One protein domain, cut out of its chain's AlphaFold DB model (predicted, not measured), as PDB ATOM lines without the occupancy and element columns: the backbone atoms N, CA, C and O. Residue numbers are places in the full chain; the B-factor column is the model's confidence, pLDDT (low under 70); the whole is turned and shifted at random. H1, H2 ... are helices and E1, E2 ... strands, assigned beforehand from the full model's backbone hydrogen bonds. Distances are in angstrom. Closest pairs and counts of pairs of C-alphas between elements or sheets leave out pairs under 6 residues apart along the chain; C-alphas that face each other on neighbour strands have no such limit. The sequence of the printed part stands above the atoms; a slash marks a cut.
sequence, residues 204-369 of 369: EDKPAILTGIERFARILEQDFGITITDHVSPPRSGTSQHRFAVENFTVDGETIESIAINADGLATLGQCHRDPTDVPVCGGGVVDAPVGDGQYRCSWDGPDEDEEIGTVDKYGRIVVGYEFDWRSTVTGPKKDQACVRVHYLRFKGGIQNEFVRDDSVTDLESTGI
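AT A GLANCE: This is residues 204 to 369 of the 369 residues of an uncharacterized protein of Halorientalis regularis (UniProt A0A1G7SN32). A strongly twisted sheet of six strands, curled like part of a barrel, wraps round two helices, H1 and H2, which stand about perpendicular to each other. A small sheet, E4, E5 and E9, makes a head at one end of the long axis. The printed part has 166 residues with two named helices and nine named strands, in the order H1 E1 E2 E3 H2 E4 E5 E6 E7 E8 E9. The large sheet runs E1 E2 E3 E8 E7 E6 and is mixed; the small one, E4 E5 E9, is antiparallel; the class is mixed, helices and strands. The whole is compact, with a radius of gyration of the C-alphas of 17.8 A, yet elongated, spanning 55 by 35 by 29 A.

HOW THE PARTS SIT: In the large sheet, E1, residues 228 to 232, E2, 241 to 251, and E3, 254 to 262, form a meander, each strand the antiparallel neighbour of the one before; N 232 and O 243 are 2.8 A apart, N 244 and O 259 2.8 A. E6, residues 317 to 328, E7, 336 to 348, and E8, 354 to 363, form a second meander, with N 341 and O 323 at 2.8 A and N 344 and O 358 at 2.8 A. E3 and E8 are parallel, with N 355 and O 260 at 2.8 A. H1, residues 207 to 223, and H2, 263 to 271, are on one face of this sheet, making two layers, and the sheet curls round each. H1 and H2 touch, about perpendicular at 87 degrees; their closest C-alphas, of Gly 212 and Gly 270, are 3.9 A apart. In both, every O i to N i+4 pair is within hydrogen-bond range. E4, residues 285 to 288, and E5, 295 to 298, are an antiparallel hairpin, with N 287 and O 296 at 2.9 A. E8 runs on into E9, residues 366 to 368, at 55 degrees across a break of 2 residues; N 297 of E5 and O 367 of E9 are 2.8 A apart.

IN THESE COORDINATES: E7 is 32.9 A long, E8 29.3 A, E6 25.5 A, H1 23.2 A, E3 21.9 A and E2 20.6 A. H1 begins at C-alpha 207 (25.830, 13.650, 6.676), and E9 ends at C-alpha 368 (27.481, 25.461, -24.542). E2 bends by 99 degrees at residue 248, and E6 by 86 degrees at residue 320.

THE WHOLE: The two C-alphas farthest apart, of Gly 253 and Ile 369, are 57.2 A apart. The printed part has no cut. The links H2 to E4 and E5 to E6 are long, with 13 and 18 residues. The mean pLDDT of the printed part is 80.8; it is under 70 at residues 204 to 207, 233 to 240, 291 to 292, 328 to 335 and 350 to 351.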
ATOM      1  N   GLU A 204      26.075  19.564  13.040       55.56
ATOM      2  CA  GLU A 204      27.061  18.545  13.366       55.56
ATOM      3  C   GLU A 204      26.596  17.108  13.060       55.56
ATOM      4  O   GLU A 204      27.438  16.231  12.907       55.56
ATOM      5  N   ASP A 205      25.286  16.882  12.921       55.69
ATOM      6  CA  ASP A 205      24.665  15.631  12.470       55.69
ATOM      7  C   ASP A 205      24.443  15.619  10.935       55.69
ATOM      8  O   ASP A 205      23.955  14.626  10.388       55.69
ATOM      9  N   LYS A 206      24.776  16.703  10.201       63.22
ATOM     10  CA  LYS A 206      24.673  16.699   8.731       63.22
ATOM     11  C   LYS A 206      25.543  15.568   8.186       63.22
ATOM     12  O   LYS A 206      26.718  15.511   8.552       63.22
ATOM     13  N   PRO A 207      25.044  14.743   7.243       69.06
ATOM     14  CA  PRO A 207      25.830  13.650   6.676       69.06
ATOM     15  C   PRO A 207      27.203  14.105   6.173       69.06
ATOM     16  O   PRO A 207      28.196  13.435   6.424       69.06
ATOM     17  N   ALA A 208      27.278  15.289   5.557       72.62
ATOM     18  CA  ALA A 208      28.533  15.898   5.126       72.62
ATOM     19  C   ALA A 208      29.495  16.201   6.288       72.62
ATOM     20  O   ALA A 208      30.680  15.921   6.177       72.62
ATOM     21  N   ILE A 209      29.021  16.731   7.417       70.94
ATOM     22  CA  ILE A 209      29.892  17.052   8.558       70.94
ATOM     23  C   ILE A 209      30.300  15.790   9.309       70.94
ATOM     24  O   ILE A 209      31.469  15.671   9.654       70.94
ATOM     25  N   LEU A 210      29.399  14.823   9.493       75.38
ATOM     26  CA  LEU A 210      29.739  13.515  10.062       75.38
ATOM     27  C   LEU A 210      30.791  12.799   9.207       75.38
ATOM     28  O   LEU A 210      31.844  12.410   9.709       75.38
ATOM     29  N   THR A 211      30.565  12.747   7.891       80.12
ATOM     30  CA  THR A 211      31.543  12.227   6.922       80.12
ATOM     31  C   THR A 211      32.849  13.024   6.992       80.12
ATOM     32  O   THR A 211      33.939  12.462   6.925       80.12
ATOM     33  N   GLY A 212      32.754  14.338   7.163       83.81
ATOM     34  CA  GLY A 212      33.875  15.241   7.365       83.81
ATOM     35  C   GLY A 212      34.697  14.937   8.609       83.81
ATOM     36  O   GLY A 212      35.919  14.920   8.525       83.81
ATOM     37  N   ILE A 213      34.049  14.687   9.752       83.19
ATOM     38  CA  ILE A 213      34.685  14.332  11.031       83.19
ATOM     39  C   ILE A 213      35.485  13.049  10.853       83.19
ATOM     40  O   ILE A 213      36.664  13.009  11.196       83.19
ATOM     41  N   GLU A 214      34.871  12.031  10.253       85.12
ATOM     42  CA  GLU A 214      35.535  10.761   9.970       85.12
ATOM     43  C   GLU A 214      36.710  10.928   9.005       85.12
ATOM     44  O   GLU A 214      37.791  10.377   9.221       85.12
ATOM     45  N   ARG A 215      36.530  11.705   7.932       87.81
ATOM     46  CA  ARG A 215      37.584  11.956   6.942       87.81
ATOM     47  C   ARG A 215      38.734  12.761   7.528       87.81
ATOM     48  O   ARG A 215      39.888  12.434   7.268       87.81
ATOM     49  N   PHE A 216      38.435  13.777   8.326       89.50
ATOM     50  CA  PHE A 216      39.440  14.566   9.023       89.50
ATOM     51  C   PHE A 216      40.219  13.706  10.010       89.50
ATOM     52  O   PHE A 216      41.446  13.766  10.019       89.50
ATOM     53  N   ALA A 217      39.523  12.850  10.763       86.31
ATOM     54  CA  ALA A 217      40.170  11.888  11.632       86.31
ATOM     55  C   ALA A 217      41.151  11.022  10.841       86.31
ATOM     56  O   ALA A 217      42.334  11.003  11.171       86.31
ATOM     57  N   ARG A 218      40.695  10.425   9.727       85.62
ATOM     58  CA  ARG A 218      41.541   9.643   8.806       85.62
ATOM     59  C   ARG A 218      42.775  10.397   8.361       85.62
ATOM     60  O   ARG A 218      43.865   9.864   8.498       85.62
ATOM     61  N   ILE A 219      42.632  11.625   7.892       85.56
ATOM     62  CA  ILE A 219      43.776  12.441   7.477       85.56
ATOM     63  C   ILE A 219      44.784  12.603   8.629       85.56
ATOM     64  O   ILE A 219      45.983  12.415   8.423       85.56
ATOM     65  N   LEU A 220      44.319  12.875   9.854       83.94
ATOM     66  CA  LEU A 220      45.198  13.044  11.014       83.94
ATOM     67  C   LEU A 220      46.040  11.796  11.317       83.94
ATOM     68  O   LEU A 220      47.254  11.931  11.466       83.94
ATOM     69  N   GLU A 221      45.478  10.586  11.339       84.75
ATOM     70  CA  GLU A 221      46.326   9.406  11.602       84.75
ATOM     71  C   GLU A 221      47.017   8.865  10.342       84.75
ATOM     72  O   GLU A 221      48.140   8.384  10.437       84.75
ATOM     73  N   GLN A 222      46.401   8.917   9.153       84.06
ATOM     74  CA  GLN A 222      47.008   8.374   7.926       84.06
ATOM     75  C   GLN A 222      48.197   9.209   7.450       84.06
ATOM     76  O   GLN A 222      49.242   8.647   7.109       84.06
ATOM     77  N   ASP A 223      48.021  10.529   7.421       80.69
ATOM     78  CA  ASP A 223      48.951  11.436   6.759       80.69
ATOM     79  C   ASP A 223      49.864  12.148   7.761       80.69
ATOM     80  O   ASP A 223      51.035  12.392   7.461       80.69
ATOM     81  N   PHE A 224      49.371  12.405   8.979       76.12
ATOM     82  CA  PHE A 224      50.143  13.063  10.039       76.12
ATOM     83  C   PHE A 224      50.585  12.128  11.174       76.12
ATOM     84  O   PHE A 224      51.431  12.518  11.978       76.12
ATOM     85  N   GLY A 225      50.070  10.894  11.247       80.31
ATOM     86  CA  GLY A 225      50.389   9.958  12.330       80.31
ATOM     87  C   GLY A 225      49.914  10.421  13.713       80.31
ATOM     88  O   GLY A 225      50.553  10.077  14.707       80.31
ATOM     89  N   ILE A 226      48.849  11.228  13.771       82.88
ATOM     90  CA  ILE A 226      48.271  11.814  14.988       82.88
ATOM     91  C   ILE A 226      47.033  11.015  15.413       82.88
ATOM     92  O   ILE A 226      45.970  11.188  14.820       82.88
ATOM     93  N   THR A 227      47.157  10.200  16.463       83.94
ATOM     94  CA  THR A 227      46.051   9.436  17.070       83.94
ATOM     95  C   THR A 227      45.031  10.356  17.729       83.94
ATOM     96  O   THR A 227      45.401  11.196  18.552       83.94
ATOM     97  N   ILE A 228      43.744  10.172  17.435       84.56
ATOM     98  CA  ILE A 228      42.657  10.907  18.094       84.56
ATOM     99  C   ILE A 228      42.164  10.109  19.297       84.56
ATOM    100  O   ILE A 228      41.874   8.922  19.197       84.56
ATOM    101  N   THR A 229      42.055  10.770  20.445       82.00
ATOM    102  CA  THR A 229      41.592  10.161  21.699       82.00
ATOM    103  C   THR A 229      40.153  10.522  22.039       82.00
ATOM    104  O   THR A 229      39.477   9.743  22.706       82.00
ATOM    105  N   ASP A 230      39.672  11.681  21.584       80.12
ATOM    106  CA  ASP A 230      38.296  12.131  21.802       80.12
ATOM    107  C   ASP A 230      37.888  13.174  20.754       80.12
ATOM    108  O   ASP A 230      38.732  13.854  20.161       80.12
ATOM    109  N   HIS A 231      36.586  13.347  20.549       82.06
ATOM    110  CA  HIS A 231      36.019  14.378  19.687       82.06
ATOM    111  C   HIS A 231      34.855  15.075  20.379       82.06
ATOM    112  O   HIS A 231      33.921  14.459  20.884       82.06
ATOM    113  N   VAL A 232      34.896  16.403  20.348       78.69
ATOM    114  CA  VAL A 232      33.841  17.261  20.866       78.69
ATOM    115  C   VAL A 232      33.345  18.147  19.734       78.69
ATOM    116  O   VAL A 232      34.015  19.095  19.305       78.69
ATOM    117  N   SER A 233      32.134  17.850  19.271       66.69
ATOM    118  CA  SER A 233      31.376  18.739  18.397       66.69
ATOM    119  C   SER A 233      31.096  20.078  19.087       66.69
ATOM    120  O   SER A 233      30.848  20.115  20.300       66.69
ATOM    121  N   PRO A 234      31.119  21.200  18.343       63.41
ATOM    122  CA  PRO A 234      30.709  22.474  18.888       63.41
ATOM    123  C   PRO A 234      29.266  22.332  19.380       63.41
ATOM    124  O   PRO A 234      28.431  21.709  18.731       63.41
ATOM    125  N   PRO A 235      28.919  22.916  20.533       49.06
ATOM    126  CA  PRO A 235      27.591  22.737  21.106       49.06
ATOM    127  C   PRO A 235      26.525  23.596  20.393       49.06
ATOM    128  O   PRO A 235      25.462  23.865  20.954       49.06
ATOM    129  N   ARG A 236      26.850  24.124  19.205       44.75
ATOM    130  CA  ARG A 236      26.028  25.030  18.417       44.75
ATOM    131  C   ARG A 236      26.499  25.042  16.957       44.75
ATOM    132  O   ARG A 236      27.560  25.585  16.665       44.75
ATOM    133  N   SER A 237      25.591  24.671  16.058       42.50
ATOM    134  CA  SER A 237      25.640  25.037  14.634       42.50
ATOM    135  C   SER A 237      26.114  26.492  14.394       42.50
ATOM    136  O   SER A 237      25.651  27.433  15.043       42.50
ATOM    137  N   GLY A 238      27.078  26.721  13.509       43.56
ATOM    138  CA  GLY A 238      27.640  28.050  13.251       43.56
ATOM    139  C   GLY A 238      28.497  28.654  14.379       43.56
ATOM    140  O   GLY A 238      28.916  29.808  14.250       43.56
ATOM    141  N   THR A 239      28.780  27.924  15.471       49.06
ATOM    142  CA  THR A 239      29.994  28.165  16.276       49.06
ATOM    143  C   THR A 239      31.115  27.303  15.737       49.06
ATOM    144  O   THR A 239      30.923  26.143  15.398       49.06
ATOM    145  N   SER A 240      32.273  27.924  15.556       62.28
ATOM    146  CA  SER A 240      33.052  27.616  14.372       62.28
ATOM    147  C   SER A 240      33.831  26.320  14.433       62.28
ATOM    148  O   SER A 240      34.214  25.919  13.358       62.28
ATOM    149  N   GLN A 241      34.070  25.669  15.581       70.75
ATOM    150  CA  GLN A 241      35.156  24.683  15.691       70.75
ATOM    151  C   GLN A 241      34.798  23.395  16.432       70.75
ATOM    152  O   GLN A 241      34.495  23.417  17.627       70.75
ATOM    153  N   HIS A 242      34.941  22.274  15.729       81.56
ATOM    154  CA  HIS A 242      35.050  20.944  16.321       81.56
ATOM    155  C   HIS A 242      36.439  20.787  16.927       81.56
ATOM    156  O   HIS A 242      37.417  21.284  16.365       81.56
ATOM    157  N   ARG A 243      36.522  20.112  18.076       86.56
ATOM    158  CA  ARG A 243      37.788  19.827  18.756       86.56
ATOM    159  C   ARG A 243      38.033  18.333  18.806       86.56
ATOM    160  O   ARG A 243      37.136  17.569  19.132       86.56
ATOM    161  N   PHE A 244      39.266  17.958  18.530       88.06
ATOM    162  CA  PHE A 244      39.770  16.600  18.573       88.06
ATOM    163  C   PHE A 244      40.860  16.574  19.636       88.06
ATOM    164  O   PHE A 244      41.847  17.302  19.515       88.06
ATOM    165  N   ALA A 245      40.661  15.809  20.704       85.38
ATOM    166  CA  ALA A 245      41.748  15.468  21.608       85.38
ATOM    167  C   ALA A 245      42.635  14.436  20.912       85.38
ATOM    168  O   ALA A 245      42.142  13.577  20.181       85.38
ATOM    169  N   VAL A 246      43.942  14.539  21.109       87.62
ATOM    170  CA  VAL A 246      44.931  13.726  20.394       87.62
ATOM    171  C   VAL A 246      45.958  13.173  21.367       87.62
ATOM    172  O   VAL A 246      46.177  13.749  22.436       87.62
ATOM    173  N   GLU A 247      46.583  12.048  21.019       86.56
ATOM    174  CA  GLU A 247      47.802  11.634  21.710       86.56
ATOM    175  C   GLU A 247      48.842  12.738  21.553       86.56
ATOM    176  O   GLU A 247      49.024  13.299  20.469       86.56
ATOM    177  N   ASN A 248      49.478  13.098  22.664       84.06
ATOM    178  CA  ASN A 248      50.337  14.261  22.691       84.06
ATOM    179  C   ASN A 248      51.501  14.113  21.704       84.06
ATOM    180  O   ASN A 248      52.261  13.149  21.720       84.06
ATOM    181  N   PHE A 249      51.663  15.112  20.848       82.69
ATOM    182  CA  PHE A 249      52.790  15.195  19.927       82.69
ATOM    183  C   PHE A 249      53.402  16.587  19.995       82.69
ATOM    184  O   PHE A 249      52.800  17.518  20.530       82.69
ATOM    185  N   THR A 250      54.628  16.735  19.506       78.81
ATOM    186  CA  THR A 250      55.355  18.004  19.588       78.81
ATOM    187  C   THR A 250      55.490  18.627  18.208       78.81
ATOM    188  O   THR A 250      56.024  17.995  17.299       78.81
ATOM    189  N   VAL A 251      55.062  19.881  18.075       73.31
ATOM    190  CA  VAL A 251      55.286  20.720  16.887       73.31
ATOM    191  C   VAL A 251      55.993  21.984  17.343       73.31
ATOM    192  O   VAL A 251      55.563  22.604  18.306       73.31
ATOM    193  N   ASP A 252      57.106  22.340  16.704       73.12
ATOM    194  CA  ASP A 252      57.876  23.558  17.009       73.12
ATOM    195  C   ASP A 252      58.239  23.744  18.501       73.12
ATOM    196  O   ASP A 252      58.423  24.856  18.990       73.12
ATOM    197  N   GLY A 253      58.386  22.632  19.232       75.12
ATOM    198  CA  GLY A 253      58.700  22.622  20.666       75.12
ATOM    199  C   GLY A 253      57.490  22.761  21.595       75.12
ATOM    200  O   GLY A 253      57.668  22.733  22.812       75.12
ATOM    201  N   GLU A 254      56.277  22.861  21.054       77.19
ATOM    202  CA  GLU A 254      55.025  22.888  21.808       77.19
ATOM    203  C   GLU A 254      54.352  21.514  21.801       77.19
ATOM    204  O   GLU A 254      54.231  20.862  20.762       77.19
ATOM    205  N   THR A 255      53.905  21.065  22.976       85.25
ATOM    206  CA  THR A 255      53.097  19.849  23.105       85.25
ATOM    207  C   THR A 255      51.654  20.154  22.724       85.25
ATOM    208  O   THR A 255      51.001  21.005  23.328       85.25
ATOM    209  N   ILE A 256      51.154  19.430  21.732       85.31
ATOM    210  CA  ILE A 256      49.806  19.550  21.197       85.31
ATOM    211  C   ILE A 256      48.963  18.411  21.764       85.31
ATOM    212  O   ILE A 256      49.264  17.244  21.541       85.31
ATOM    213  N   GLU A 257      47.903  18.759  22.489       87.50
ATOM    214  CA  GLU A 257      46.961  17.799  23.099       87.50
ATOM    215  C   GLU A 257      45.552  17.908  22.503       87.50
ATOM    216  O   GLU A 257      44.684  17.072  22.748       87.50
ATOM    217  N   SER A 258      45.303  18.955  21.711       88.31
ATOM    218  CA  SER A 258      44.045  19.119  20.991       88.31
ATOM    219  C   SER A 258      44.230  19.884  19.690       88.31
ATOM    220  O   SER A 258      45.084  20.768  19.589       88.31
ATOM    221  N   ILE A 259      43.395  19.546  18.715       88.56
ATOM    222  CA  ILE A 259      43.348  20.139  17.383       88.56
ATOM    223  C   ILE A 259      41.917  20.585  17.109       88.56
ATOM    224  O   ILE A 259      40.961  19.893  17.455       88.56
ATOM    225  N   ALA A 260      41.756  21.741  16.478       89.19
ATOM    226  CA  ALA A 260      40.458  22.240  16.054       89.19
ATOM    227  C   ALA A 260      40.322  22.310  14.532       89.19
ATOM    228  O   ALA A 260      41.298  22.538  13.825       89.19
ATOM    229  N   ILE A 261      39.103  22.173  14.023       86.94
ATOM    230  CA  ILE A 261      38.773  22.429  12.615       86.94
ATOM    231  C   ILE A 261      37.358  22.977  12.515       86.94
ATOM    232  O   ILE A 261      36.491  22.657  13.337       86.94
ATOM    233  N   ASN A 262      37.128  23.828  11.517       82.44
ATOM    234  CA  ASN A 262      35.824  24.434  11.344       82.44
ATOM    235  C   ASN A 262      34.773  23.481  10.764       82.44
ATOM    236  O   ASN A 262      35.105  22.634   9.940       82.44
ATOM    237  N   ALA A 263      33.499  23.683  11.120       75.62
ATOM    238  CA  ALA A 263      32.376  22.917  10.560       75.62
ATOM    239  C   ALA A 263      32.302  23.006   9.021       75.62
ATOM    240  O   ALA A 263      32.100  21.991   8.369       75.62
ATOM    241  N   ASP A 264      32.569  24.180   8.430       75.62
ATOM    242  CA  ASP A 264      32.692  24.367   6.968       75.62
ATOM    243  C   ASP A 264      33.815  23.514   6.357       75.62
ATOM    244  O   ASP A 264      33.646  22.885   5.313       75.62
ATOM    245  N   GLY A 265      34.955  23.447   7.052       81.06
ATOM    246  CA  GLY A 265      36.074  22.602   6.648       81.06
ATOM    247  C   GLY A 265      35.681  21.128   6.659       81.06
ATOM    248  O   GLY A 265      35.957  20.419   5.701       81.06
ATOM    249  N   LEU A 266      34.971  20.682   7.697       83.62
ATOM    250  CA  LEU A 266      34.456  19.314   7.782       83.62
ATOM    251  C   LEU A 266      33.395  19.029   6.716       83.62
ATOM    252  O   LEU A 266      33.466  17.995   6.067       83.62
ATOM    253  N   ALA A 267      32.453  19.942   6.482       80.56
ATOM    254  CA  ALA A 267      31.447  19.788   5.434       80.56
ATOM    255  C   ALA A 267      32.102  19.612   4.056       80.56
ATOM    256  O   ALA A 267      31.783  18.657   3.351       80.56
ATOM    257  N   THR A 268      33.084  20.465   3.738       83.31
ATOM    258  CA  THR A 268      33.868  20.369   2.498       83.31
ATOM    259  C   THR A 268      34.583  19.027   2.416       83.31
ATOM    260  O   THR A 268      34.447  18.314   1.427       83.31
ATOM    261  N   LEU A 269      35.288  18.632   3.485       87.00
ATOM    262  CA  LEU A 269      35.954  17.333   3.547       87.00
ATOM    263  C   LEU A 269      34.979  16.187   3.315       87.00
ATOM    264  O   LEU A 269      35.371  15.208   2.699       87.00
ATOM    265  N   GLY A 270      33.740  16.285   3.796       82.31
ATOM    266  CA  GLY A 270      32.707  15.272   3.616       82.31
ATOM    267  C   GLY A 270      32.136  15.176   2.205       82.31
ATOM    268  O   GLY A 270      31.658  14.106   1.831       82.31
ATOM    269  N   GLN A 271      32.197  16.258   1.432       85.62
ATOM    270  CA  GLN A 271      31.565  16.367   0.115       85.62
ATOM    271  C   GLN A 271      32.555  16.263  -1.043       85.62
ATOM    272  O   GLN A 271      32.187  15.744  -2.092       85.62
ATOM    273  N   CYS A 272      33.804  16.691  -0.853       87.94
ATOM    274  CA  CYS A 272      34.796  16.682  -1.920       87.94
ATOM    275  C   CYS A 272      35.076  15.261  -2.437       87.94
ATOM    276  O   CYS A 272      35.070  14.274  -1.682       87.94
ATOM    277  N   HIS A 273      35.366  15.174  -3.731       91.69
ATOM    278  CA  HIS A 273      35.782  13.952  -4.401       91.69
ATOM    279  C   HIS A 273      37.219  13.613  -4.029       91.69
ATOM    280  O   HIS A 273      38.065  14.500  -3.898       91.69
ATOM    281  N   ARG A 274      37.495  12.316  -3.848       89.00
ATOM    282  CA  ARG A 274      38.857  11.835  -3.590       89.00
ATOM    283  C   ARG A 274      39.515  11.207  -4.812       89.00
ATOM    284  O   ARG A 274      40.731  11.274  -4.949       89.00
ATOM    285  N   ASP A 275      38.722  10.606  -5.683       89.88
ATOM    286  CA  ASP A 275      39.186  10.183  -6.992       89.88
ATOM    287  C   ASP A 275      38.933  11.330  -7.980       89.88
ATOM    288  O   ASP A 275      37.792  11.796  -8.077       89.88
ATOM    289  N   PRO A 276      39.956  11.820  -8.704       90.12
ATOM    290  CA  PRO A 276      39.757  12.812  -9.754       90.12
ATOM    291  C   PRO A 276      38.680  12.411 -10.764       90.12
ATOM    292  O   PRO A 276      37.949  13.274 -11.239       90.12
ATOM    293  N   THR A 277      38.539  11.115 -11.056       91.50
ATOM    294  CA  THR A 277      37.570  10.602 -12.036       91.50
ATOM    295  C   THR A 277      36.114  10.733 -11.592       91.50
ATOM    296  O   THR A 277      35.227  10.730 -12.444       91.50
ATOM    297  N   ASP A 278      35.861  10.922 -10.293       91.50
ATOM    298  CA  ASP A 278      34.520  11.209  -9.773       91.50
ATOM    299  C   ASP A 278      34.098  12.665 -10.028       91.50
ATOM    300  O   ASP A 278      32.915  12.997  -9.928       91.50
ATOM    301  N   VAL A 279      35.047  13.550 -10.354       91.50
ATOM    302  CA  VAL A 279      34.730  14.926 -10.732       91.50
ATOM    303  C   VAL A 279      34.063  14.888 -12.113       91.50
ATOM    304  O   VAL A 279      34.664  14.385 -13.064       91.50
ATOM    305  N   PRO A 280      32.858  15.463 -12.286       89.00
ATOM    306  CA  PRO A 280      32.019  15.245 -13.474       89.00
ATOM    307  C   PRO A 280      32.637  15.723 -14.793       89.00
ATOM    308  O   PRO A 280      32.150  15.384 -15.868       89.00
ATOM    309  N   VAL A 281      33.693  16.531 -14.723       91.31
ATOM    310  CA  VAL A 281      34.415  17.092 -15.869       91.31
ATOM    311  C   VAL A 281      35.749  16.390 -16.148       91.31
ATOM    312  O   VAL A 281      36.426  16.753 -17.111       91.31
ATOM    313  N   CYS A 282      36.142  15.400 -15.338       91.81
ATOM    314  CA  CYS A 282      37.398  14.672 -15.501       91.81
ATOM    315  C   CYS A 282      37.398  13.855 -16.799       91.81
ATOM    316  O   CYS A 282      36.508  13.039 -17.035       91.81
ATOM    317  N   GLY A 283      38.393  14.077 -17.662       86.12
ATOM    318  CA  GLY A 283      38.471  13.437 -18.984       86.12
ATOM    319  C   GLY A 283      37.400  13.902 -19.981       86.12
ATOM    320  O   GLY A 283      37.248  13.300 -21.047       86.12
ATOM    321  N   GLY A 284      36.672  14.974 -19.653       87.38
ATOM    322  CA  GLY A 284      35.608  15.547 -20.467       87.38
ATOM    323  C   GLY A 284      34.215  15.093 -20.031       87.38
ATOM    324  O   GLY A 284      33.898  13.907 -20.025       87.38
ATOM    325  N   GLY A 285      33.345  16.060 -19.744       89.69
ATOM    326  CA  GLY A 285      31.987  15.806 -19.274       89.69
ATOM    327  C   GLY A 285      30.997  16.902 -19.638       89.69
ATOM    328  O   GLY A 285      31.356  17.949 -20.186       89.69
ATOM    329  N   VAL A 286      29.724  16.627 -19.361       88.94
ATOM    330  CA  VAL A 286      28.625  17.580 -19.520       88.94
ATOM    331  C   VAL A 286      28.101  17.927 -18.139       88.94
ATOM    332  O   VAL A 286      27.780  17.033 -17.360       88.94
ATOM    333  N   VAL A 287      28.028  19.221 -17.856       84.69
ATOM    334  CA  VAL A 287      27.537  19.775 -16.596       84.69
ATOM    335  C   VAL A 287      26.400  20.743 -16.872       84.69
ATOM    336  O   VAL A 287      26.386  21.430 -17.899       84.69
ATOM    337  N   ASP A 288      25.452  20.804 -15.948       82.69
ATOM    338  CA  ASP A 288      24.352  21.752 -16.039       82.69
ATOM    339  C   ASP A 288      24.858  23.185 -15.819       82.69
ATOM    340  O   ASP A 288      25.857  23.436 -15.132       82.69
ATOM    341  N   ALA A 289      24.183  24.131 -16.464       75.50
ATOM    342  CA  ALA A 289      24.442  25.550 -16.308       75.50
ATOM    343  C   ALA A 289      24.252  25.975 -14.841       75.50
ATOM    344  O   ALA A 289      23.395  25.433 -14.143       75.50
ATOM    345  N   PRO A 290      24.979  27.007 -14.376       70.06
ATOM    346  CA  PRO A 290      24.791  27.524 -13.021       70.06
ATOM    347  C   PRO A 290      23.389  28.110 -12.810       70.06
ATOM    348  O   PRO A 290      22.913  28.187 -11.680       70.06
ATOM    349  N   VAL A 291      22.729  28.548 -13.891       69.88
ATOM    350  CA  VAL A 291      21.364  29.080 -13.888       69.88
ATOM    351  C   VAL A 291      20.643  28.654 -15.170       69.88
ATOM    352  O   VAL A 291      21.145  28.883 -16.272       69.88
ATOM    353  N   GLY A 292      19.427  28.121 -15.021       69.44
ATOM    354  CA  GLY A 292      18.566  27.679 -16.124       69.44
ATOM    355  C   GLY A 292      18.882  26.267 -16.626       69.44
ATOM    356  O   GLY A 292      19.757  25.593 -16.098       69.44
ATOM    357  N   ASP A 293      18.181  25.838 -17.676       73.56
ATOM    358  CA  ASP A 293      18.207  24.444 -18.160       73.56
ATOM    359  C   ASP A 293      19.301  24.173 -19.217       73.56
ATOM    360  O   ASP A 293      19.225  23.215 -19.986       73.56
ATOM    361  N   GLY A 294      20.289  25.065 -19.332       77.25
ATOM    362  CA  GLY A 294      21.385  24.924 -20.292       77.25
ATOM    363  C   GLY A 294      22.406  23.875 -19.853       77.25
ATOM    364  O   GLY A 294      22.535  23.586 -18.668       77.25
ATOM    365  N   GLN A 295      23.185  23.349 -20.799       84.75
ATOM    366  CA  GLN A 295      24.279  22.421 -20.507       84.75
ATOM    367  C   GLN A 295      25.581  22.884 -21.153       84.75
ATOM    368  O   GLN A 295      25.593  23.468 -22.240       84.75
ATOM    369  N   TYR A 296      26.691  22.608 -20.475       85.19
ATOM    370  CA  TYR A 296      28.032  22.952 -20.922       85.19
ATOM    371  C   TYR A 296      28.906  21.712 -20.966       85.19
ATOM    372  O   TYR A 296      28.912  20.898 -20.045       85.19
ATOM    373  N   ARG A 297      29.695  21.593 -22.032       90.38
ATOM    374  CA  ARG A 297      30.811  20.658 -22.079       90.38
ATOM    375  C   ARG A 297      32.050  21.324 -21.496       90.38
ATOM    376  O   ARG A 297      32.445  22.393 -21.968       90.38
ATOM    377  N   CYS A 298      32.653  20.657 -20.521       92.12
ATOM    378  CA  CYS A 298      33.873  21.072 -19.836       92.12
ATOM    379  C   CYS A 298      34.842  19.886 -19.781       92.12
ATOM    380  O   CYS A 298      34.408  18.734 -19.789       92.12
ATOM    381  N   SER A 299      36.142  20.159 -19.722       92.81
ATOM    382  CA  SER A 299      37.164  19.123 -19.553       92.81
ATOM    383  C   SER A 299      38.179  19.560 -18.517       92.81
ATOM    384  O   SER A 299      38.655  20.693 -18.558       92.81
ATOM    385  N   TRP A 300      38.502  18.645 -17.617       94.00
ATOM    386  CA  TRP A 300      39.611  18.738 -16.687       94.00
ATOM    387  C   TRP A 300      40.472  17.488 -16.855       94.00
ATOM    388  O   TRP A 300      39.950  16.372 -16.858       94.00
ATOM    389  N   ASP A 301      41.779  17.673 -17.021       90.50
ATOM    390  CA  ASP A 301      42.715  16.573 -17.287       90.50
ATOM    391  C   ASP A 301      43.096  15.790 -16.015       90.50
ATOM    392  O   ASP A 301      43.782  14.774 -16.098       90.50
ATOM    393  N   GLY A 302      42.607  16.233 -14.853       88.75
ATOM    394  CA  GLY A 302      42.985  15.725 -13.538       88.75
ATOM    395  C   GLY A 302      43.931  16.682 -12.803       88.75
ATOM    396  O   GLY A 302      44.289  17.734 -13.343       88.75
ATOM    397  N   PRO A 303      44.278  16.368 -11.544       87.81
ATOM    398  CA  PRO A 303      45.219  17.166 -10.770       87.81
ATOM    399  C   PRO A 303      46.627  17.064 -11.360       87.81
ATOM    400  O   PRO A 303      46.983  16.045 -11.958       87.81
ATOM    401  N   ASP A 304      47.435  18.101 -11.147       84.38
ATOM    402  CA  ASP A 304      48.874  18.019 -11.401       84.38
ATOM    403  C   ASP A 304      49.518  16.946 -10.491       84.38
ATOM    404  O   ASP A 304      48.963  16.570  -9.456       84.38
ATOM    405  N   GLU A 305      50.702  16.436 -10.855       78.12
ATOM    406  CA  GLU A 305      51.386  15.367 -10.096       78.12
ATOM    407  C   GLU A 305      51.653  15.746  -8.622       78.12
ATOM    408  O   GLU A 305      51.715  14.875  -7.756       78.12
ATOM    409  N   ASP A 306      51.810  17.038  -8.308       77.94
ATOM    410  CA  ASP A 306      51.982  17.554  -6.944       77.94
ATOM    411  C   ASP A 306      50.661  17.908  -6.236       77.94
ATOM    412  O   ASP A 306      50.670  18.330  -5.076       77.94
ATOM    413  N   GLU A 307      49.526  17.674  -6.895       83.56
ATOM    414  CA  GLU A 307      48.173  17.879  -6.383       83.56
ATOM    415  C   GLU A 307      47.418  16.557  -6.158       83.56
ATOM    416  O   GLU A 307      46.190  16.539  -6.066       83.56
ATOM    417  N   GLU A 308      48.127  15.433  -6.020       87.69
ATOM    418  CA  GLU A 308      47.539  14.169  -5.566       87.69
ATOM    419  C   GLU A 308      47.166  14.218  -4.076       87.69
ATOM    420  O   GLU A 308      47.875  14.793  -3.247       87.69
ATOM    421  N   ILE A 309      46.068  13.558  -3.701       89.12
ATOM    422  CA  ILE A 309      45.602  13.511  -2.309       89.12
ATOM    423  C   ILE A 309      46.659  12.953  -1.361       89.12
ATOM    424  O   ILE A 309      47.271  11.917  -1.613       89.12
ATOM    425  N   GLY A 310      46.811  13.618  -0.217       84.75
ATOM    426  CA  GLY A 310      47.814  13.279   0.789       84.75
ATOM    427  C   GLY A 310      49.183  13.908   0.514       84.75
ATOM    428  O   GLY A 310      50.049  13.895   1.391       84.75
ATOM    429  N   THR A 311      49.384  14.504  -0.665       86.62
ATOM    430  CA  THR A 311      50.598  15.262  -0.975       86.62
ATOM    431  C   THR A 311      50.591  16.580  -0.217       86.62
ATOM    432  O   THR A 311      49.565  17.253  -0.101       86.62
ATOM    433  N   VAL A 312      51.753  16.935   0.331       83.75
ATOM    434  CA  VAL A 312      51.972  18.204   1.021       83.75
ATOM    435  C   VAL A 312      52.700  19.143   0.077       83.75
ATOM    436  O   VAL A 312      53.800  18.836  -0.385       83.75
ATOM    437  N   ASP A 313      52.098  20.294  -0.191       82.44
ATOM    438  CA  ASP A 313      52.679  21.284  -1.083       82.44
ATOM    439  C   ASP A 313      53.826  22.075  -0.425       82.44
ATOM    440  O   ASP A 313      54.133  21.962   0.767       82.44
ATOM    441  N   LYS A 314      54.455  22.959  -1.207       78.94
ATOM    442  CA  LYS A 314      55.551  23.829  -0.743       78.94
ATOM    443  C   LYS A 314      55.175  24.793   0.393       78.94
ATOM    444  O   LYS A 314      56.063  25.420   0.969       78.94
ATOM    445  N   TYR A 315      53.886  24.950   0.690       78.31
ATOM    446  CA  TYR A 315      53.360  25.791   1.762       78.31
ATOM    447  C   TYR A 315      52.944  24.977   2.998       78.31
ATOM    448  O   TYR A 315      52.397  25.553   3.943       78.31
ATOM    449  N   GLY A 316      53.209  23.666   3.015       77.56
ATOM    450  CA  GLY A 316      52.835  22.784   4.118       77.56
ATOM    451  C   GLY A 316      51.337  22.479   4.159       77.56
ATOM    452  O   GLY A 316      50.805  22.185   5.230       77.56
ATOM    453  N   ARG A 317      50.639  22.604   3.024       88.12
ATOM    454  CA  ARG A 317      49.209  22.315   2.899       88.12
ATOM    455  C   ARG A 317      49.038  20.923   2.310       88.12
ATOM    456  O   ARG A 317      49.652  20.618   1.293       88.12
ATOM    457  N   ILE A 318      48.220  20.089   2.940       88.62
ATOM    458  CA  ILE A 318      47.922  18.744   2.444       88.62
ATOM    459  C   ILE A 318      46.716  18.786   1.511       88.62
ATOM    460  O   ILE A 318      45.707  19.393   1.864       88.62
ATOM    461  N   VAL A 319      46.807  18.143   0.350       91.00
ATOM    462  CA  VAL A 319      45.677  17.987  -0.575       91.00
ATOM    463  C   VAL A 319      44.670  17.000   0.010       91.00
ATOM    464  O   VAL A 319      45.039  15.888   0.393       91.00
ATOM    465  N   VAL A 320      43.391  17.382   0.061       91.81
ATOM    466  CA  VAL A 320      42.333  16.573   0.695       91.81
ATOM    467  C   VAL A 320      41.182  16.185  -0.226       91.81
ATOM    468  O   VAL A 320      40.453  15.246   0.103       91.81
ATOM    469  N   GLY A 321      41.034  16.843  -1.375       92.88
ATOM    470  CA  GLY A 321      40.053  16.456  -2.381       92.88
ATOM    471  C   GLY A 321      39.805  17.513  -3.446       92.88
ATOM    472  O   GLY A 321      40.416  18.581  -3.437       92.88
ATOM    473  N   TYR A 322      38.879  17.189  -4.342       93.56
ATOM    474  CA  TYR A 322      38.554  17.955  -5.539       93.56
ATOM    475  C   TYR A 322      37.050  18.224  -5.621       93.56
ATOM    476  O   TYR A 322      36.242  17.408  -5.174       93.56
ATOM    477  N   GLU A 323      36.660  19.341  -6.218       92.94
ATOM    478  CA  GLU A 323      35.255  19.711  -6.406       92.94
ATOM    479  C   GLU A 323      35.079  20.469  -7.723       92.94
ATOM    480  O   GLU A 323      35.881  21.338  -8.057       92.94
ATOM    481  N   PHE A 324      34.023  20.160  -8.475       90.69
ATOM    482  CA  PHE A 324      33.582  21.010  -9.580       90.69
ATOM    483  C   PHE A 324      32.647  22.104  -9.054       90.69
ATOM    484  O   PHE A 324      31.713  21.804  -8.315       90.69
ATOM    485  N   ASP A 325      32.852  23.347  -9.487       87.81
ATOM    486  CA  ASP A 325      32.039  24.487  -9.066       87.81
ATOM    487  C   ASP A 325      31.892  25.531 -10.191       87.81
ATOM    488  O   ASP A 325      32.714  25.627 -11.112       87.81
ATOM    489  N   TRP A 326      30.850  26.355 -10.101       81.62
ATOM    490  CA  TRP A 326      30.643  27.529 -10.944       81.62
ATOM    491  C   TRP A 326      30.948  28.792 -10.145       81.62
ATOM    492  O   TRP A 326      30.178  29.209  -9.280       81.62
ATOM    493  N   ARG A 327      32.052  29.471 -10.470       76.50
ATOM    494  CA  ARG A 327      32.410  30.720  -9.789       76.50
ATOM    495  C   ARG A 327      31.940  31.942 -10.565       76.50
ATOM    496  O   ARG A 327      32.199  32.074 -11.762       76.50
ATOM    497  N   SER A 328      31.311  32.884  -9.865       68.50
ATOM    498  CA  SER A 328      30.978  34.181 -10.452       68.50
ATOM    499  C   SER A 328      32.227  35.060 -10.515       68.50
ATOM    500  O   SER A 328      32.850  35.341  -9.487       68.50
ATOM    501  N   THR A 329      32.624  35.493 -11.715       59.53
ATOM    502  CA  THR A 329      33.787  36.380 -11.868       59.53
ATOM    503  C   THR A 329      33.325  37.827 -11.997       59.53
ATOM    504  O   THR A 329      32.632  38.204 -12.937       59.53
ATOM    505  N   VAL A 330      33.710  38.670 -11.033       50.28
ATOM    506  CA  VAL A 330      33.339  40.102 -11.023       50.28
ATOM    507  C   VAL A 330      34.105  40.891 -12.099       50.28
ATOM    508  O   VAL A 330      33.699  41.981 -12.493       50.28
ATOM    509  N   THR A 331      35.223  40.346 -12.581       47.62
ATOM    510  CA  THR A 331      36.194  41.033 -13.447       47.62
ATOM    511  C   THR A 331      36.473  40.315 -14.774       47.62
ATOM    512  O   THR A 331      37.319  40.779 -15.535       47.62
ATOM    513  N   GLY A 332      35.788  39.203 -15.068       49.56
ATOM    514  CA  GLY A 332      35.981  38.410 -16.286       49.56
ATOM    515  C   GLY A 332      34.928  38.666 -17.379       49.56
ATOM    516  O   GLY A 332      33.876  39.246 -17.113       49.56
ATOM    517  N   PRO A 333      35.179  38.222 -18.628       46.91
ATOM    518  CA  PRO A 333      34.236  38.365 -19.744       46.91
ATOM    519  C   PRO A 333      32.997  37.457 -19.630       46.91
ATOM    520  O   PRO A 333      32.026  37.666 -20.357       46.91
ATOM    521  N   LYS A 334      33.013  36.457 -18.737       55.50
ATOM    522  CA  LYS A 334      31.894  35.548 -18.455       55.50
ATOM    523  C   LYS A 334      31.409  35.760 -17.019       55.50
ATOM    524  O   LYS A 334      32.209  35.750 -16.089       55.50
ATOM    525  N   LYS A 335      30.093  35.938 -16.852       61.47
ATOM    526  CA  LYS A 335      29.448  36.147 -15.542       61.47
ATOM    527  C   LYS A 335      29.668  34.954 -14.602       61.47
ATOM    528  O   LYS A 335      29.898  35.169 -13.416       61.47
ATOM    529  N   ASP A 336      29.703  33.748 -15.171       72.44
ATOM    530  CA  ASP A 336      29.908  32.484 -14.468       72.44
ATOM    531  C   ASP A 336      30.969  31.647 -15.202       72.44
ATOM    532  O   ASP A 336      30.930  31.499 -16.428       72.44
ATOM    533  N   GLN A 337      31.946  31.142 -14.453       83.88
ATOM    534  CA  GLN A 337      33.115  30.430 -14.958       83.88
ATOM    535  C   GLN A 337      33.166  29.037 -14.320       83.88
ATOM    536  O   GLN A 337      33.203  28.916 -13.098       83.88
ATOM    537  N   ALA A 338      33.157  27.997 -15.158       88.31
ATOM    538  CA  ALA A 338      33.342  26.617 -14.719       88.31
ATOM    539  C   ALA A 338      34.757  26.460 -14.162       88.31
ATOM    540  O   ALA A 338      35.715  26.931 -14.784       88.31
ATOM    541  N   CYS A 339      34.894  25.811 -13.011       90.50
ATOM    542  CA  CYS A 339      36.189  25.568 -12.396       90.50
ATOM    543  C   CYS A 339      36.232  24.235 -11.650       90.50
ATOM    544  O   CYS A 339      35.199  23.689 -11.262       90.50
ATOM    545  N   VAL A 340      37.445  23.730 -11.445       91.88
ATOM    546  CA  VAL A 340      37.725  22.706 -10.439       91.88
ATOM    547  C   VAL A 340      38.470  23.364  -9.285       91.88
ATOM    548  O   VAL A 340      39.427  24.112  -9.499       91.88
ATOM    549  N   ARG A 341      38.011  23.109  -8.061       92.06
ATOM    550  CA  ARG A 341      38.707  23.428  -6.817       92.06
ATOM    551  C   ARG A 341      39.522  22.233  -6.366       92.06
ATOM    552  O   ARG A 341      39.000  21.123  -6.301       92.06
ATOM    553  N   VAL A 342      40.764  22.490  -5.976       92.88
ATOM    554  CA  VAL A 342      41.547  21.567  -5.155       92.88
ATOM    555  C   VAL A 342      41.509  22.095  -3.731       92.88
ATOM    556  O   VAL A 342      41.861  23.248  -3.473       92.88
ATOM    557  N   HIS A 343      41.050  21.264  -2.806       92.69
ATOM    558  CA  HIS A 343      40.967  21.607  -1.397       92.69
ATOM    559  C   HIS A 343      42.219  21.154  -0.669       92.69
ATOM    560  O   HIS A 343      42.700  20.031  -0.851       92.69
ATOM    561  N   TYR A 344      42.678  22.008   0.237       91.94
ATOM    562  CA  TYR A 344      43.798  21.734   1.110       91.94
ATOM    563  C   TYR A 344      43.434  21.948   2.574       91.94
ATOM    564  O   TYR A 344      42.590  22.777   2.927       91.94
ATOM    565  N   LEU A 345      44.151  21.249   3.449       90.69
ATOM    566  CA  LEU A 345      44.198  21.559   4.870       90.69
ATOM    567  C   LEU A 345      45.578  22.078   5.246       90.69
ATOM    568  O   LEU A 345      46.606  21.526   4.860       90.69
ATOM    569  N   ARG A 346      45.606  23.133   6.058       88.50
ATOM    570  CA  ARG A 346      46.841  23.690   6.606       88.50
ATOM    571  C   ARG A 346      46.784  23.702   8.120       88.50
ATOM    572  O   ARG A 346      45.875  24.310   8.688       88.50
ATOM    573  N   PHE A 347      47.773  23.084   8.756       85.44
ATOM    574  CA  PHE A 347      47.951  23.208  10.196       85.44
ATOM    575  C   PHE A 347      48.462  24.607  10.547       85.44
ATOM    576  O   PHE A 347      49.363  25.146   9.901       85.44
ATOM    577  N   LYS A 348      47.886  25.198  11.588       83.81
ATOM    578  CA  LYS A 348      48.261  26.501  12.117       83.81
ATOM    579  C   LYS A 348      48.420  26.386  13.629       83.81
ATOM    580  O   LYS A 348      47.436  26.280  14.360       83.81
ATOM    581  N   GLY A 349      49.675  26.417  14.072       72.56
ATOM    582  CA  GLY A 349      50.032  26.535  15.484       72.56
ATOM    583  C   GLY A 349      49.785  27.950  16.017       72.56
ATOM    584  O   GLY A 349      49.791  28.929  15.260       72.56
ATOM    585  N   GLY A 350      49.544  28.069  17.322       68.31
ATOM    586  CA  GLY A 350      49.350  29.351  18.001       68.31
ATOM    587  C   GLY A 350      48.473  29.237  19.246       68.31
ATOM    588  O   GLY A 350      48.413  28.195  19.885       68.31
ATOM    589  N   ILE A 351      47.736  30.309  19.576       65.81
ATOM    590  CA  ILE A 351      46.810  30.343  20.734       65.81
ATOM    591  C   ILE A 351      45.811  29.174  20.693       65.81
ATOM    592  O   ILE A 351      45.368  28.685  21.731       65.81
ATOM    593  N   GLN A 352      45.458  28.739  19.486       73.31
ATOM    594  CA  GLN A 352      44.690  27.535  19.247       73.31
ATOM    595  C   GLN A 352      45.307  26.776  18.077       73.31
ATOM    596  O   GLN A 352      45.483  27.344  17.002       73.31
ATOM    597  N   ASN A 353      45.596  25.499  18.302       83.94
ATOM    598  CA  ASN A 353      46.080  24.590  17.273       83.94
ATOM    599  C   ASN A 353      44.906  24.187  16.389       83.94
ATOM    600  O   ASN A 353      43.958  23.549  16.855       83.94
ATOM    601  N   GLU A 354      44.937  24.608  15.130       87.69
ATOM    602  CA  GLU A 354      43.815  24.433  14.213       87.69
ATOM    603  C   GLU A 354      44.263  24.002  12.817       87.69
ATOM    604  O   GLU A 354      45.325  24.398  12.338       87.69
ATOM    605  N   PHE A 355      43.424  23.219  12.145       87.88
ATOM    606  CA  PHE A 355      43.470  23.070  10.700       87.88
ATOM    607  C   PHE A 355      42.491  24.039  10.054       87.88
ATOM    608  O   PHE A 355      41.323  24.140  10.440       87.88
ATOM    609  N   VAL A 356      42.986  24.742   9.043       86.12
ATOM    610  CA  VAL A 356      42.204  25.683   8.247       86.12
ATOM    611  C   VAL A 356      42.143  25.171   6.816       86.12
ATOM    612  O   VAL A 356      43.152  24.708   6.280       86.12
ATOM    613  N   ARG A 357      40.955  25.266   6.217       86.81
ATOM    614  CA  ARG A 357      40.735  24.997   4.798       86.81
ATOM    615  C   ARG A 357      41.389  26.082   3.947       86.81
ATOM    616  O   ARG A 357      41.317  27.265   4.281       86.81
ATOM    617  N   ASP A 358      42.001  25.663   2.856       88.31
ATOM    618  CA  ASP A 358      42.520  26.519   1.797       88.31
ATOM    619  C   ASP A 358      42.156  25.889   0.447       88.31
ATOM    620  O   ASP A 358      41.932  24.682   0.391       88.31
ATOM    621  N   ASP A 359      42.095  26.676  -0.622       89.00
ATOM    622  CA  ASP A 359      41.697  26.184  -1.943       89.00
ATOM    623  C   ASP A 359      42.629  26.728  -3.038       89.00
ATOM    624  O   ASP A 359      43.075  27.879  -2.988       89.00
ATOM    625  N   SER A 360      42.869  25.929  -4.074       88.06
ATOM    626  CA  SER A 360      43.315  26.403  -5.389       88.06
ATOM    627  C   SER A 360      42.172  26.215  -6.387       88.06
ATOM    628  O   SER A 360      41.266  25.411  -6.170       88.06
ATOM    629  N   VAL A 361      42.152  27.024  -7.447       88.94
ATOM    630  CA  VAL A 361      41.066  27.013  -8.432       88.94
ATOM    631  C   VAL A 361      41.649  27.021  -9.832       88.94
ATOM    632  O   VAL A 361      42.381  27.949 -10.184       88.94
ATOM    633  N   THR A 362      41.231  26.050 -10.634       89.25
ATOM    634  CA  THR A 362      41.569  25.940 -12.052       89.25
ATOM    635  C   THR A 362      40.327  26.225 -12.885       89.25
ATOM    636  O   THR A 362      39.331  25.507 -12.799       89.25
ATOM    637  N   ASP A 363      40.369  27.296 -13.678       90.19
ATOM    638  CA  ASP A 363      39.287  27.635 -14.605       90.19
ATOM    639  C   ASP A 363      39.282  26.687 -15.801       90.19
ATOM    640  O   ASP A 363      40.323  26.413 -16.395       90.19
ATOM    641  N   LEU A 364      38.090  26.244 -16.189       89.25
ATOM    642  CA  LEU A 364      37.893  25.346 -17.317       89.25
ATOM    643  C   LEU A 364      37.374  26.094 -18.538       89.25
ATOM    644  O   LEU A 364      36.528  26.989 -18.451       89.25
ATOM    645  N   GLU A 365      37.790  25.660 -19.719       87.12
ATOM    646  CA  GLU A 365      37.071  26.043 -20.924       87.12
ATOM    647  C   GLU A 365      35.698  25.364 -20.944       87.12
ATOM    648  O   GLU A 365      35.575  24.150 -20.779       87.12
ATOM    649  N   SER A 366      34.653  26.167 -21.145       84.00
ATOM    650  CA  SER A 366      33.269  25.706 -21.228       84.00
ATOM    651  C   SER A 366      32.651  26.083 -22.570       84.00
ATOM    652  O   SER A 366      32.720  27.242 -23.002       84.00
ATOM    653  N   THR A 367      32.027  25.098 -23.219       85.62
ATOM    654  CA  THR A 367      31.312  25.261 -24.495       85.62
ATOM    655  C   THR A 367      29.854  24.856 -24.309       85.62
ATOM    656  O   THR A 367      29.587  23.743 -23.866       85.62
ATOM    657  N   GLY A 368      28.916  25.759 -24.614       82.94
ATOM    658  CA  GLY A 368      27.481  25.461 -24.542       82.94
ATOM    659  C   GLY A 368      27.071  24.408 -25.573       82.94
ATOM    660  O   GLY A 368      27.645  24.373 -26.667       82.94
ATOM    661  N   ILE A 369      26.116  23.553 -25.202       76.50
ATOM    662  CA  ILE A 369      25.597  22.450 -26.028       76.50
ATOM    663  C   ILE A 369      24.303  22.855 -26.731       76.50
ATOM    664  O   ILE A 369      23.452  23.500 -26.076       76.50
TER     665      ILE A 369